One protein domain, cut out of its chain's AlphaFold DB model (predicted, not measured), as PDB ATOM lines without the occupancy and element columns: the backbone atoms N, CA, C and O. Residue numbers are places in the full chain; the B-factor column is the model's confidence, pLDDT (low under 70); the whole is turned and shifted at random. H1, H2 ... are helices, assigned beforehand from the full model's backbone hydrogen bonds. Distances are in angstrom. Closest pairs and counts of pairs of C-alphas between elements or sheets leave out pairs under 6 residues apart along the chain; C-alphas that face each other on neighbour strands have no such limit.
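What this domain is: This is residues 48 to 126 of the 163 residues of an uncharacterized protein of Martelella lutilitoris (UniProt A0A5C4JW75). A long helix, H1, is crossed in its first half by two shorter helices, H2 and H3, which also cross each other. Beyond them H1 runs on, and the long link of residues 75 to 86 folds back to H2. The 79 printed residues have three named helices, H1, H2, H3 in chain order, and no named strand: all helix, mostly crossed. The whole is only just loose, close to compact, with a radius of gyration of the C-alphas of 14.0 A, and only just flat, spanning 45 by 30 by 15 A.

Where its parts are: H1, residues 48 to 74, measures 39.3 A from C-alpha 48 at (-32.587, 19.338, 53.108). H3, residues 104 to 124, measures 29.9 A and ends at C-alpha 124 (-49.572, 28.651, 63.155). H2 is residues 87 to 97.

How they stand to each other: H1 touches H2 with residues 55 to 63 alone, at a steep tilt of 53 degrees, opposite ways; the closest C-alphas, Ala 55 and Ala 94, are 5.5 A apart. Residues 52 to 60 of H1 touch residues 114 to 118 of H3, closest at the C-alphas of Leu 56 and Tyr 118, 6.3 A, at 69 degrees, only just steep. H2 touches H3, closest at the C-alphas of Ala 91 and Lys 111, 5.0 A. In H1, H2 and H3 every O i to N i+4 pair is within hydrogen-bond range.

The domain as a whole: The C-alphas of Arg 48 and Pro 77, the two farthest apart, are 45.7 A apart. The printed part has no cut. The link from H1 to H2 is long. The pLDDT is under 70 at residues 48 to 50, 77 to 81 and 121 to 126.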
ATOM      1  N   ARG A  48     -31.607  18.768  54.050       53.72
ATOM      2  CA  ARG A  48     -32.587  19.338  53.108       53.72
ATOM      3  C   ARG A  48     -33.664  20.205  53.794       53.72
ATOM      4  O   ARG A  48     -34.105  21.182  53.205       53.72
ATOM      5  N   ASN A  49     -33.999  19.919  55.055       60.72
ATOM      6  CA  ASN A  49     -34.939  20.687  55.874       60.72
ATOM      7  C   ASN A  49     -34.469  22.117  56.201       60.72
ATOM      8  O   ASN A  49     -35.265  23.036  56.094       60.72
ATOM      9  N   GLY A  50     -33.182  22.355  56.481       67.81
ATOM     10  CA  GLY A  50     -32.687  23.708  56.787       67.81
ATOM     11  C   GLY A  50     -32.717  24.659  55.583       67.81
ATOM     12  O   GLY A  50     -32.918  25.863  55.735       67.81
ATOM     13  N   ALA A  51     -32.561  24.123  54.369       78.19
ATOM     14  CA  ALA A  51     -32.716  24.899  53.138       78.19
ATOM     15  C   ALA A  51     -34.191  25.256  52.883       78.19
ATOM     16  O   ALA A  51     -34.486  26.384  52.490       78.19
ATOM     17  N   ILE A  52     -35.109  24.327  53.174       83.44
ATOM     18  CA  ILE A  52     -36.556  24.565  53.114       83.44
ATOM     19  C   ILE A  52     -36.982  25.604  54.158       83.44
ATOM     20  O   ILE A  52     -37.674  26.552  53.801       83.44
ATOM     21  N   ASP A  53     -36.506  25.510  55.399       79.69
ATOM     22  CA  ASP A  53     -36.802  26.496  56.447       79.69
ATOM     23  C   ASP A  53     -36.295  27.894  56.067       79.69
ATOM     24  O   ASP A  53     -37.000  28.893  56.227       79.69
ATOM     25  N   LYS A  54     -35.092  27.975  55.484       80.62
ATOM     26  CA  LYS A  54     -34.537  29.230  54.961       80.62
ATOM     27  C   LYS A  54     -35.379  29.794  53.811       80.62
ATOM     28  O   LYS A  54     -35.605  31.005  53.764       80.62
ATOM     29  N   ALA A  55     -35.842  28.940  52.900       86.00
ATOM     30  CA  ALA A  55     -36.722  29.331  51.802       86.00
ATOM     31  C   ALA A  55     -38.077  29.838  52.326       86.00
ATOM     32  O   ALA A  55     -38.537  30.897  51.903       86.00
ATOM     33  N   LEU A  56     -38.665  29.163  53.317       84.19
ATOM     34  CA  LEU A  56     -39.911  29.578  53.969       84.19
ATOM     35  C   LEU A  56     -39.770  30.918  54.696       84.19
ATOM     36  O   LEU A  56     -40.592  31.815  54.501       84.19
ATOM     37  N   ALA A  57     -38.703  31.097  55.476       80.06
ATOM     38  CA  ALA A  57     -38.426  32.357  56.162       80.06
ATOM     39  C   ALA A  57     -38.265  33.524  55.172       80.06
ATOM     40  O   ALA A  57     -38.771  34.625  55.408       80.06
ATOM     41  N   ASN A  58     -37.603  33.279  54.034       85.88
ATOM     42  CA  ASN A  58     -37.502  34.259  52.959       85.88
ATOM     43  C   ASN A  58     -38.890  34.602  52.393       85.88
ATOM     44  O   ASN A  58     -39.251  35.778  52.385       85.88
ATOM     45  N   MET A  59     -39.698  33.600  52.027       90.62
ATOM     46  CA  MET A  59     -41.052  33.808  51.498       90.62
ATOM     47  C   MET A  59     -41.938  34.632  52.440       90.62
ATOM     48  O   MET A  59     -42.633  35.539  51.986       90.62
ATOM     49  N   ILE A  60     -41.908  34.357  53.750       83.56
ATOM     50  CA  ILE A  60     -42.667  35.118  54.759       83.56
ATOM     51  C   ILE A  60     -42.237  36.582  54.772       83.56
ATOM     52  O   ILE A  60     -43.079  37.483  54.751       83.56
ATOM     53  N   ARG A  61     -40.927  36.835  54.778       82.00
ATOM     54  CA  ARG A  61     -40.379  38.191  54.782       82.00
ATOM     55  C   ARG A  61     -40.743  38.953  53.508       82.00
ATOM     56  O   ARG A  61     -41.184  40.096  53.597       82.00
ATOM     57  N   GLU A  62     -40.578  38.327  52.346       84.88
ATOM     58  CA  GLU A  62     -40.931  38.915  51.050       84.88
ATOM     59  C   GLU A  62     -42.430  39.220  50.976       84.88
ATOM     60  O   GLU A  62     -42.812  40.330  50.619       84.88
ATOM     61  N   ARG A  63     -43.290  38.292  51.422       86.06
ATOM     62  CA  ARG A  63     -44.742  38.507  51.443       86.06
ATOM     63  C   ARG A  63     -45.145  39.664  52.356       86.06
ATOM     64  O   ARG A  63     -45.987  40.468  51.965       86.06
ATOM     65  N   ARG A  64     -44.558  39.765  53.555       80.38
ATOM     66  CA  ARG A  64     -44.802  40.890  54.475       80.38
ATOM     67  C   ARG A  64     -44.364  42.217  53.859       80.38
ATOM     68  O   ARG A  64     -45.093  43.199  53.971       80.38
ATOM     69  N   ARG A  65     -43.216  42.243  53.174       81.38
ATOM     70  CA  ARG A  65     -42.748  43.442  52.469       81.38
ATOM     71  C   ARG A  65     -43.693  43.831  51.337       81.38
ATOM     72  O   ARG A  65     -44.035  44.999  51.230       81.38
ATOM     73  N   ASP A  66     -44.142  42.870  50.537       82.62
ATOM     74  CA  ASP A  66     -45.067  43.116  49.432       82.62
ATOM     75  C   ASP A  66     -46.415  43.675  49.925       82.62
ATOM     76  O   ASP A  66     -46.949  44.598  49.316       82.62
ATOM     77  N   ILE A  67     -46.951  43.150  51.036       81.62
ATOM     78  CA  ILE A  67     -48.182  43.664  51.663       81.62
ATOM     79  C   ILE A  67     -47.968  45.092  52.167       81.62
ATOM     80  O   ILE A  67     -48.725  45.979  51.791       81.62
ATOM     81  N   CYS A  68     -46.907  45.325  52.941       78.19
ATOM     82  CA  CYS A  68     -46.583  46.653  53.458       78.19
ATOM     83  C   CYS A  68     -46.381  47.667  52.320       78.19
ATOM     84  O   CYS A  68     -46.925  48.764  52.360       78.19
ATOM     85  N   ASN A  69     -45.675  47.292  51.252       82.25
ATOM     86  CA  ASN A  69     -45.489  48.147  50.082       82.25
ATOM     87  C   ASN A  69     -46.815  48.459  49.377       82.25
ATOM     88  O   ASN A  69     -47.020  49.599  48.964       82.25
ATOM     89  N   ALA A  70     -47.709  47.475  49.240       79.06
ATOM     90  CA  ALA A  70     -49.029  47.675  48.645       79.06
ATOM     91  C   ALA A  70     -49.910  48.593  49.512       79.06
ATOM     92  O   ALA A  70     -50.557  49.494  48.982       79.06
ATOM     93  N   GLU A  71     -49.883  48.422  50.836       80.88
ATOM     94  CA  GLU A  71     -50.576  49.294  51.794       80.88
ATOM     95  C   GLU A  71     -50.024  50.723  51.749       80.88
ATOM     96  O   GLU A  71     -50.788  51.670  51.596       80.88
ATOM     97  N   MET A  72     -48.699  50.891  51.788       79.75
ATOM     98  CA  MET A  72     -48.041  52.199  51.687       79.75
ATOM     99  C   MET A  72     -48.350  52.902  50.361       79.75
ATOM    100  O   MET A  72     -48.571  54.112  50.328       79.75
ATOM    101  N   SER A  73     -48.408  52.138  49.272       78.88
ATOM    102  CA  SER A  73     -48.761  52.632  47.941       78.88
ATOM    103  C   SER A  73     -50.208  53.118  47.863       78.88
ATOM    104  O   SER A  73     -50.476  54.089  47.160       78.88
ATOM    105  N   ALA A  74     -51.125  52.510  48.621       76.75
ATOM    106  CA  ALA A  74     -52.526  52.923  48.668       76.75
ATOM    107  C   ALA A  74     -52.724  54.326  49.274       76.75
ATOM    108  O   ALA A  74     -53.737  54.971  49.005       76.75
ATOM    109  N   PHE A  75     -51.756  54.829  50.049       75.62
ATOM    110  CA  PHE A  75     -51.778  56.193  50.589       75.62
ATOM    111  C   PHE A  75     -51.257  57.254  49.606       75.62
ATOM    112  O   PHE A  75     -51.347  58.449  49.896       75.62
ATOM    113  N   LEU A  76     -50.710  56.857  48.448       76.19
ATOM    114  CA  LEU A  76     -50.145  57.780  47.465       76.19
ATOM    115  C   LEU A  76     -51.137  58.068  46.320       76.19
ATOM    116  O   LEU A  76     -51.592  57.144  45.648       76.19
ATOM    117  N   PRO A  77     -51.416  59.349  46.005       65.44
ATOM    118  CA  PRO A  77     -52.483  59.736  45.075       65.44
ATOM    119  C   PRO A  77     -52.229  59.397  43.593       65.44
ATOM    120  O   PRO A  77     -53.143  59.520  42.786       65.44
ATOM    121  N   VAL A  78     -51.013  58.980  43.215       65.38
ATOM    122  CA  VAL A  78     -50.624  58.668  41.817       65.38
ATOM    123  C   VAL A  78     -49.964  57.284  41.703       65.38
ATOM    124  O   VAL A  78     -49.284  56.970  40.731       65.38
ATOM    125  N   SER A  79     -50.113  56.440  42.722       63.41
ATOM    126  CA  SER A  79     -49.403  55.167  42.764       63.41
ATOM    127  C   SER A  79     -50.082  54.080  41.928       63.41
ATOM    128  O   SER A  79     -51.295  53.877  41.990       63.41
ATOM    129  N   ASN A  80     -49.266  53.321  41.192       62.62
ATOM    130  CA  ASN A  80     -49.672  52.027  40.662       62.62
ATOM    131  C   ASN A  80     -49.836  51.060  41.841       62.62
ATOM    132  O   ASN A  80     -48.849  50.581  42.397       62.62
ATOM    133  N   ASN A  81     -51.085  50.763  42.205       65.69
ATOM    134  CA  ASN A  81     -51.454  49.821  43.267       65.69
ATOM    135  C   ASN A  81     -51.165  48.368  42.862       65.69
ATOM    136  O   ASN A  81     -52.078  47.558  42.687       65.69
ATOM    137  N   ALA A  82     -49.890  48.037  42.660       72.75
ATOM    138  CA  ALA A  82     -49.480  46.681  42.353       72.75
ATOM    139  C   ALA A  82     -49.821  45.768  43.548       72.75
ATOM    140  O   ALA A  82     -49.401  46.048  44.674       72.75
ATOM    141  N   PRO A  83     -50.589  44.686  43.336       77.06
ATOM    142  CA  PRO A  83     -50.930  43.770  44.412       77.06
ATOM    143  C   PRO A  83     -49.696  42.989  44.872       77.06
ATOM    144  O   PRO A  83     -48.795  42.690  44.086       77.06
ATOM    145  N   ALA A  84     -49.689  42.588  46.144       83.12
ATOM    146  CA  ALA A  84     -48.637  41.739  46.694       83.12
ATOM    147  C   ALA A  84     -48.522  40.404  45.928       83.12
ATOM    148  O   ALA A  84     -49.540  39.730  45.706       83.12
ATOM    149  N   ARG A  85     -47.295  39.971  45.587       87.56
ATOM    150  CA  ARG A  85     -47.049  38.748  44.793       87.56
ATOM    151  C   ARG A  85     -47.611  37.515  45.478       87.56
ATOM    152  O   ARG A  85     -47.471  37.351  46.689       87.56
ATOM    153  N   SER A  86     -48.233  36.625  44.709       90.75
ATOM    154  CA  SER A  86     -48.851  35.414  45.253       90.75
ATOM    155  C   SER A  86     -47.830  34.516  45.968       90.75
ATOM    156  O   SER A  86     -46.655  34.476  45.610       90.75
ATOM    157  N   VAL A  87     -48.293  33.733  46.950       89.94
ATOM    158  CA  VAL A  87     -47.446  32.747  47.653       89.94
ATOM    159  C   VAL A  87     -46.810  31.759  46.671       89.94
ATOM    160  O   VAL A  87     -45.661  31.378  46.852       89.94
ATOM    161  N   ALA A  88     -47.521  31.395  45.599       92.75
ATOM    162  CA  ALA A  88     -46.995  30.518  44.555       92.75
ATOM    163  C   ALA A  88     -45.814  31.146  43.797       92.75
ATOM    164  O   ALA A  88     -44.823  30.464  43.562       92.75
ATOM    165  N   SER A  89     -45.896  32.439  43.470       93.81
ATOM    166  CA  SER A  89     -44.801  33.177  42.823       93.81
ATOM    167  C   SER A  89     -43.589  33.325  43.749       93.81
ATOM    168  O   SER A  89     -42.448  33.189  43.308       93.81
ATOM    169  N   LEU A  90     -43.823  33.535  45.048       92.88
ATOM    170  CA  LEU A  90     -42.754  33.579  46.049       92.88
ATOM    171  C   LEU A  90     -42.086  32.209  46.242       92.88
ATOM    172  O   LEU A  90     -40.869  32.142  46.355       92.88
ATOM    173  N   ALA A  91     -42.862  31.125  46.242       93.31
ATOM    174  CA  ALA A  91     -42.345  29.761  46.347       93.31
ATOM    175  C   ALA A  91     -41.505  29.362  45.127       93.31
ATOM    176  O   ALA A  91     -40.466  28.728  45.276       93.31
ATOM    177  N   GLU A  92     -41.933  29.761  43.930       94.12
ATOM    178  CA  GLU A  92     -41.175  29.571  42.693       94.12
ATOM    179  C   GLU A  92     -39.855  30.355  42.718       94.12
ATOM    180  O   GLU A  92     -38.799  29.781  42.468       94.12
ATOM    181  N   SER A  93     -39.891  31.624  43.139       93.81
ATOM    182  CA  SER A  93     -38.676  32.439  43.305       93.81
ATOM    183  C   SER A  93     -37.722  31.813  44.330       93.81
ATOM    184  O   SER A  93     -36.529  31.692  44.077       93.81
ATOM    185  N   ALA A  94     -38.238  31.330  45.465       91.62
ATOM    186  CA  ALA A  94     -37.428  30.695  46.502       91.62
ATOM    187  C   ALA A  94     -36.834  29.342  46.067       91.62
ATOM    188  O   ALA A  94     -35.724  29.002  46.483       91.62
ATOM    189  N   ALA A  95     -37.531  28.579  45.218       92.56
ATOM    190  CA  ALA A  95     -37.000  27.343  44.648       92.56
ATOM    191  C   ALA A  95     -35.753  27.605  43.785       92.56
ATOM    192  O   ALA A  95     -34.765  26.882  43.908       92.56
ATOM    193  N   HIS A  96     -35.757  28.679  42.996       92.12
ATOM    194  CA  HIS A  96     -34.591  29.086  42.214       92.12
ATOM    195  C   HIS A  96     -33.508  29.740  43.084       92.12
ATOM    196  O   HIS A  96     -32.368  29.290  43.118       92.12
ATOM    197  N   GLU A  97     -33.858  30.783  43.833       91.81
ATOM    198  CA  GLU A  97     -32.878  31.659  44.486       91.81
ATOM    199  C   GLU A  97     -32.283  31.073  45.773       91.81
ATOM    200  O   GLU A  97     -31.139  31.369  46.118       91.81
ATOM    201  N   ILE A  98     -33.052  30.264  46.513       88.06
ATOM    202  CA  ILE A  98     -32.630  29.732  47.819       88.06
ATOM    203  C   ILE A  98     -32.264  28.256  47.735       88.06
ATOM    204  O   ILE A  98     -31.280  27.846  48.353       88.06
ATOM    205  N   LEU A  99     -33.050  27.463  47.004       86.44
ATOM    206  CA  LEU A  99     -32.784  26.031  46.847       86.44
ATOM    207  C   LEU A  99     -31.855  25.724  45.664       86.44
ATOM    208  O   LEU A  99     -31.332  24.614  45.608       86.44
ATOM    209  N   GLY A 100     -31.616  26.686  44.763       89.94
ATOM    210  CA  GLY A 100     -30.731  26.509  43.608       89.94
ATOM    211  C   GLY A 100     -31.250  25.477  42.607       89.94
ATOM    212  O   GLY A 100     -30.452  24.773  41.994       89.94
ATOM    213  N   LEU A 101     -32.573  25.315  42.511       90.88
ATOM    214  CA  LEU A 101     -33.200  24.348  41.615       90.88
ATOM    215  C   LEU A 101     -33.454  24.990  40.256       90.88
ATOM    216  O   LEU A 101     -34.139  26.005  40.178       90.88
ATOM    217  N   ASP A 102     -32.982  24.349  39.192       90.38
ATOM    218  CA  ASP A 102     -33.202  24.803  37.809       90.38
ATOM    219  C   ASP A 102     -34.032  23.809  36.987       90.38
ATOM    220  O   ASP A 102     -34.571  24.144  35.930       90.38
ATOM    221  N   CYS A 103     -34.178  22.571  37.471       94.12
ATOM    222  CA  CYS A 103     -34.989  21.554  36.818       94.12
ATOM    223  C   CYS A 103     -36.488  21.872  36.990       94.12
ATOM    224  O   CYS A 103     -36.963  21.938  38.127       94.12
ATOM    225  N   PRO A 104     -37.284  21.975  35.904       92.38
ATOM    226  CA  PRO A 104     -38.704  22.334  36.001       92.38
ATOM    227  C   PRO A 104     -39.535  21.392  36.883       92.38
ATOM    228  O   PRO A 104     -40.492  21.820  37.530       92.38
ATOM    229  N   LEU A 105     -39.182  20.103  36.914       92.62
ATOM    230  CA  LEU A 105     -39.859  19.114  37.752       92.62
ATOM    231  C   LEU A 105     -39.572  19.353  39.239       92.62
ATOM    232  O   LEU A 105     -40.502  19.390  40.043       92.62
ATOM    233  N   GLU A 106     -38.306  19.577  39.584       88.62
ATOM    234  CA  GLU A 106     -37.863  19.818  40.961       88.62
ATOM    235  C   GLU A 106     -38.383  21.156  41.489       88.62
ATOM    236  O   GLU A 106     -38.836  21.237  42.629       88.62
ATOM    237  N   VAL A 107     -38.400  22.191  40.645       92.44
ATOM    238  CA  VAL A 107     -38.992  23.497  40.967       92.44
ATOM    239  C   VAL A 107     -40.480  23.347  41.263       92.44
ATOM    240  O   VAL A 107     -40.969  23.903  42.246       92.44
ATOM    241  N   ARG A 108     -41.214  22.564  40.463       93.69
ATOM    242  CA  ARG A 108     -42.641  22.313  40.706       93.69
ATOM    243  C   ARG A 108     -42.869  21.611  42.046       93.69
ATOM    244  O   ARG A 108     -43.710  22.060  42.820       93.69
ATOM    245  N   GLU A 109     -42.114  20.553  42.331       90.81
ATOM    246  CA  GLU A 109     -42.214  19.810  43.594       90.81
ATOM    247  C   GLU A 109     -41.852  20.676  44.807       90.81
ATOM    248  O   GLU A 109     -42.566  20.679  45.814       90.81
ATOM    249  N   ALA A 110     -40.775  21.458  44.704       90.50
ATOM    250  CA  ALA A 110     -40.360  22.387  45.745       90.50
ATOM    251  C   ALA A 110     -41.403  23.489  45.967       90.50
ATOM    252  O   ALA A 110     -41.731  23.796  47.112       90.50
ATOM    253  N   LYS A 111     -41.981  24.040  44.896       94.19
ATOM    254  CA  LYS A 111     -43.041  25.048  44.973       94.19
ATOM    255  C   LYS A 111     -44.265  24.523  45.721       94.19
ATOM    256  O   LYS A 111     -44.783  25.218  46.598       94.19
ATOM    257  N   ASP A 112     -44.716  23.311  45.400       91.94
ATOM    258  CA  ASP A 112     -45.877  22.690  46.046       91.94
ATOM    259  C   ASP A 112     -45.623  22.434  47.539       91.94
ATOM    260  O   ASP A 112     -46.495  22.702  48.375       91.94
ATOM    261  N   LEU A 113     -44.417  21.970  47.887       90.94
ATOM    262  CA  LEU A 113     -43.988  21.784  49.274       90.94
ATOM    263  C   LEU A 113     -43.950  23.118  50.034       90.94
ATOM    264  O   LEU A 113     -44.587  23.253  51.077       90.94
ATOM    265  N   LEU A 114     -43.262  24.121  49.486       92.06
ATOM    266  CA  LEU A 114     -43.116  25.442  50.097       92.06
ATOM    267  C   LEU A 114     -44.467  26.139  50.281       92.06
ATOM    268  O   LEU A 114     -44.717  26.734  51.324       92.06
ATOM    269  N   CYS A 115     -45.380  26.025  49.315       91.62
ATOM    270  CA  CYS A 115     -46.728  26.577  49.447       91.62
ATOM    271  C   CYS A 115     -47.529  25.904  50.568       91.62
ATOM    272  O   CYS A 115     -48.305  26.574  51.255       91.62
ATOM    273  N   ARG A 116     -47.381  24.586  50.743       89.94
ATOM    274  CA  ARG A 116     -48.053  23.830  51.808       89.94
ATOM    275  C   ARG A 116     -47.529  24.235  53.181       89.94
ATOM    276  O   ARG A 116     -48.327  24.571  54.052       89.94
ATOM    277  N   GLU A 117     -46.211  24.261  53.341       86.38
ATOM    278  CA  GLU A 117     -45.572  24.625  54.604       86.38
ATOM    279  C   GLU A 117     -45.791  26.097  54.960       86.38
ATOM    280  O   GLU A 117     -46.094  26.407  56.109       86.38
ATOM    281  N   TYR A 118     -45.768  26.998  53.973       85.12
ATOM    282  CA  TYR A 118     -46.116  28.403  54.179       85.12
ATOM    283  C   TYR A 118     -47.536  28.552  54.733       85.12
ATOM    284  O   TYR A 118     -47.759  29.310  55.671       85.12
ATOM    285  N   LYS A 119     -48.515  27.828  54.172       83.06
ATOM    286  CA  LYS A 119     -49.898  27.861  54.673       83.06
ATOM    287  C   LYS A 119     -49.992  27.310  56.091       83.06
ATOM    288  O   LYS A 119     -50.691  27.899  56.905       83.06
ATOM    289  N   ARG A 120     -49.275  26.225  56.391       75.75
ATOM    290  CA  ARG A 120     -49.206  25.661  57.742       75.75
ATOM    291  C   ARG A 120     -48.643  26.683  58.737       75.75
ATOM    292  O   ARG A 120     -49.290  26.963  59.736       75.75
ATOM    293  N   GLN A 121     -47.520  27.328  58.415       69.12
ATOM    294  CA  GLN A 121     -46.919  28.370  59.255       69.12
ATOM    295  C   GLN A 121     -47.757  29.648  59.349       69.12
ATOM    296  O   GLN A 121     -47.786  30.270  60.400       69.12
ATOM    297  N   ALA A 122     -48.449  30.060  58.287       64.19
ATOM    298  CA  ALA A 122     -49.327  31.230  58.330       64.19
ATOM    299  C   ALA A 122     -50.557  31.000  59.225       64.19
ATOM    300  O   ALA A 122     -51.053  31.948  59.822       64.19
ATOM    301  N   VAL A 123     -51.026  29.752  59.330       56.69
ATOM    302  CA  VAL A 123     -52.076  29.344  60.276       56.69
ATOM    303  C   VAL A 123     -51.518  29.197  61.700       56.69
ATOM    304  O   VAL A 123     -52.221  29.499  62.655       56.69
ATOM    305  N   GLU A 124     -50.256  28.783  61.854       48.31
ATOM    306  CA  GLU A 124     -49.572  28.651  63.155       48.31
ATOM    307  C   GLU A 124     -48.975  29.968  63.694       48.31
ATOM    308  O   GLU A 124     -48.668  30.064  64.876       48.31
ATOM    309  N   SER A 125     -48.807  31.002  62.868       50.25
ATOM    310  CA  SER A 125     -48.310  32.326  63.270       50.25
ATOM    311  C   SER A 125     -49.447  33.198  63.817       50.25
ATOM    312  O   SER A 125     -49.594  34.360  63.431       50.25
ATOM    313  N   ASP A 126     -50.257  32.627  64.706       50.31
ATOM    314  CA  ASP A 126     -51.196  33.368  65.540       50.31
ATOM    315  C   ASP A 126     -50.376  34.285  66.473       50.31
ATOM    316  O   ASP A 126     -49.439  33.798  67.114       50.31
TER     317      ASP A 126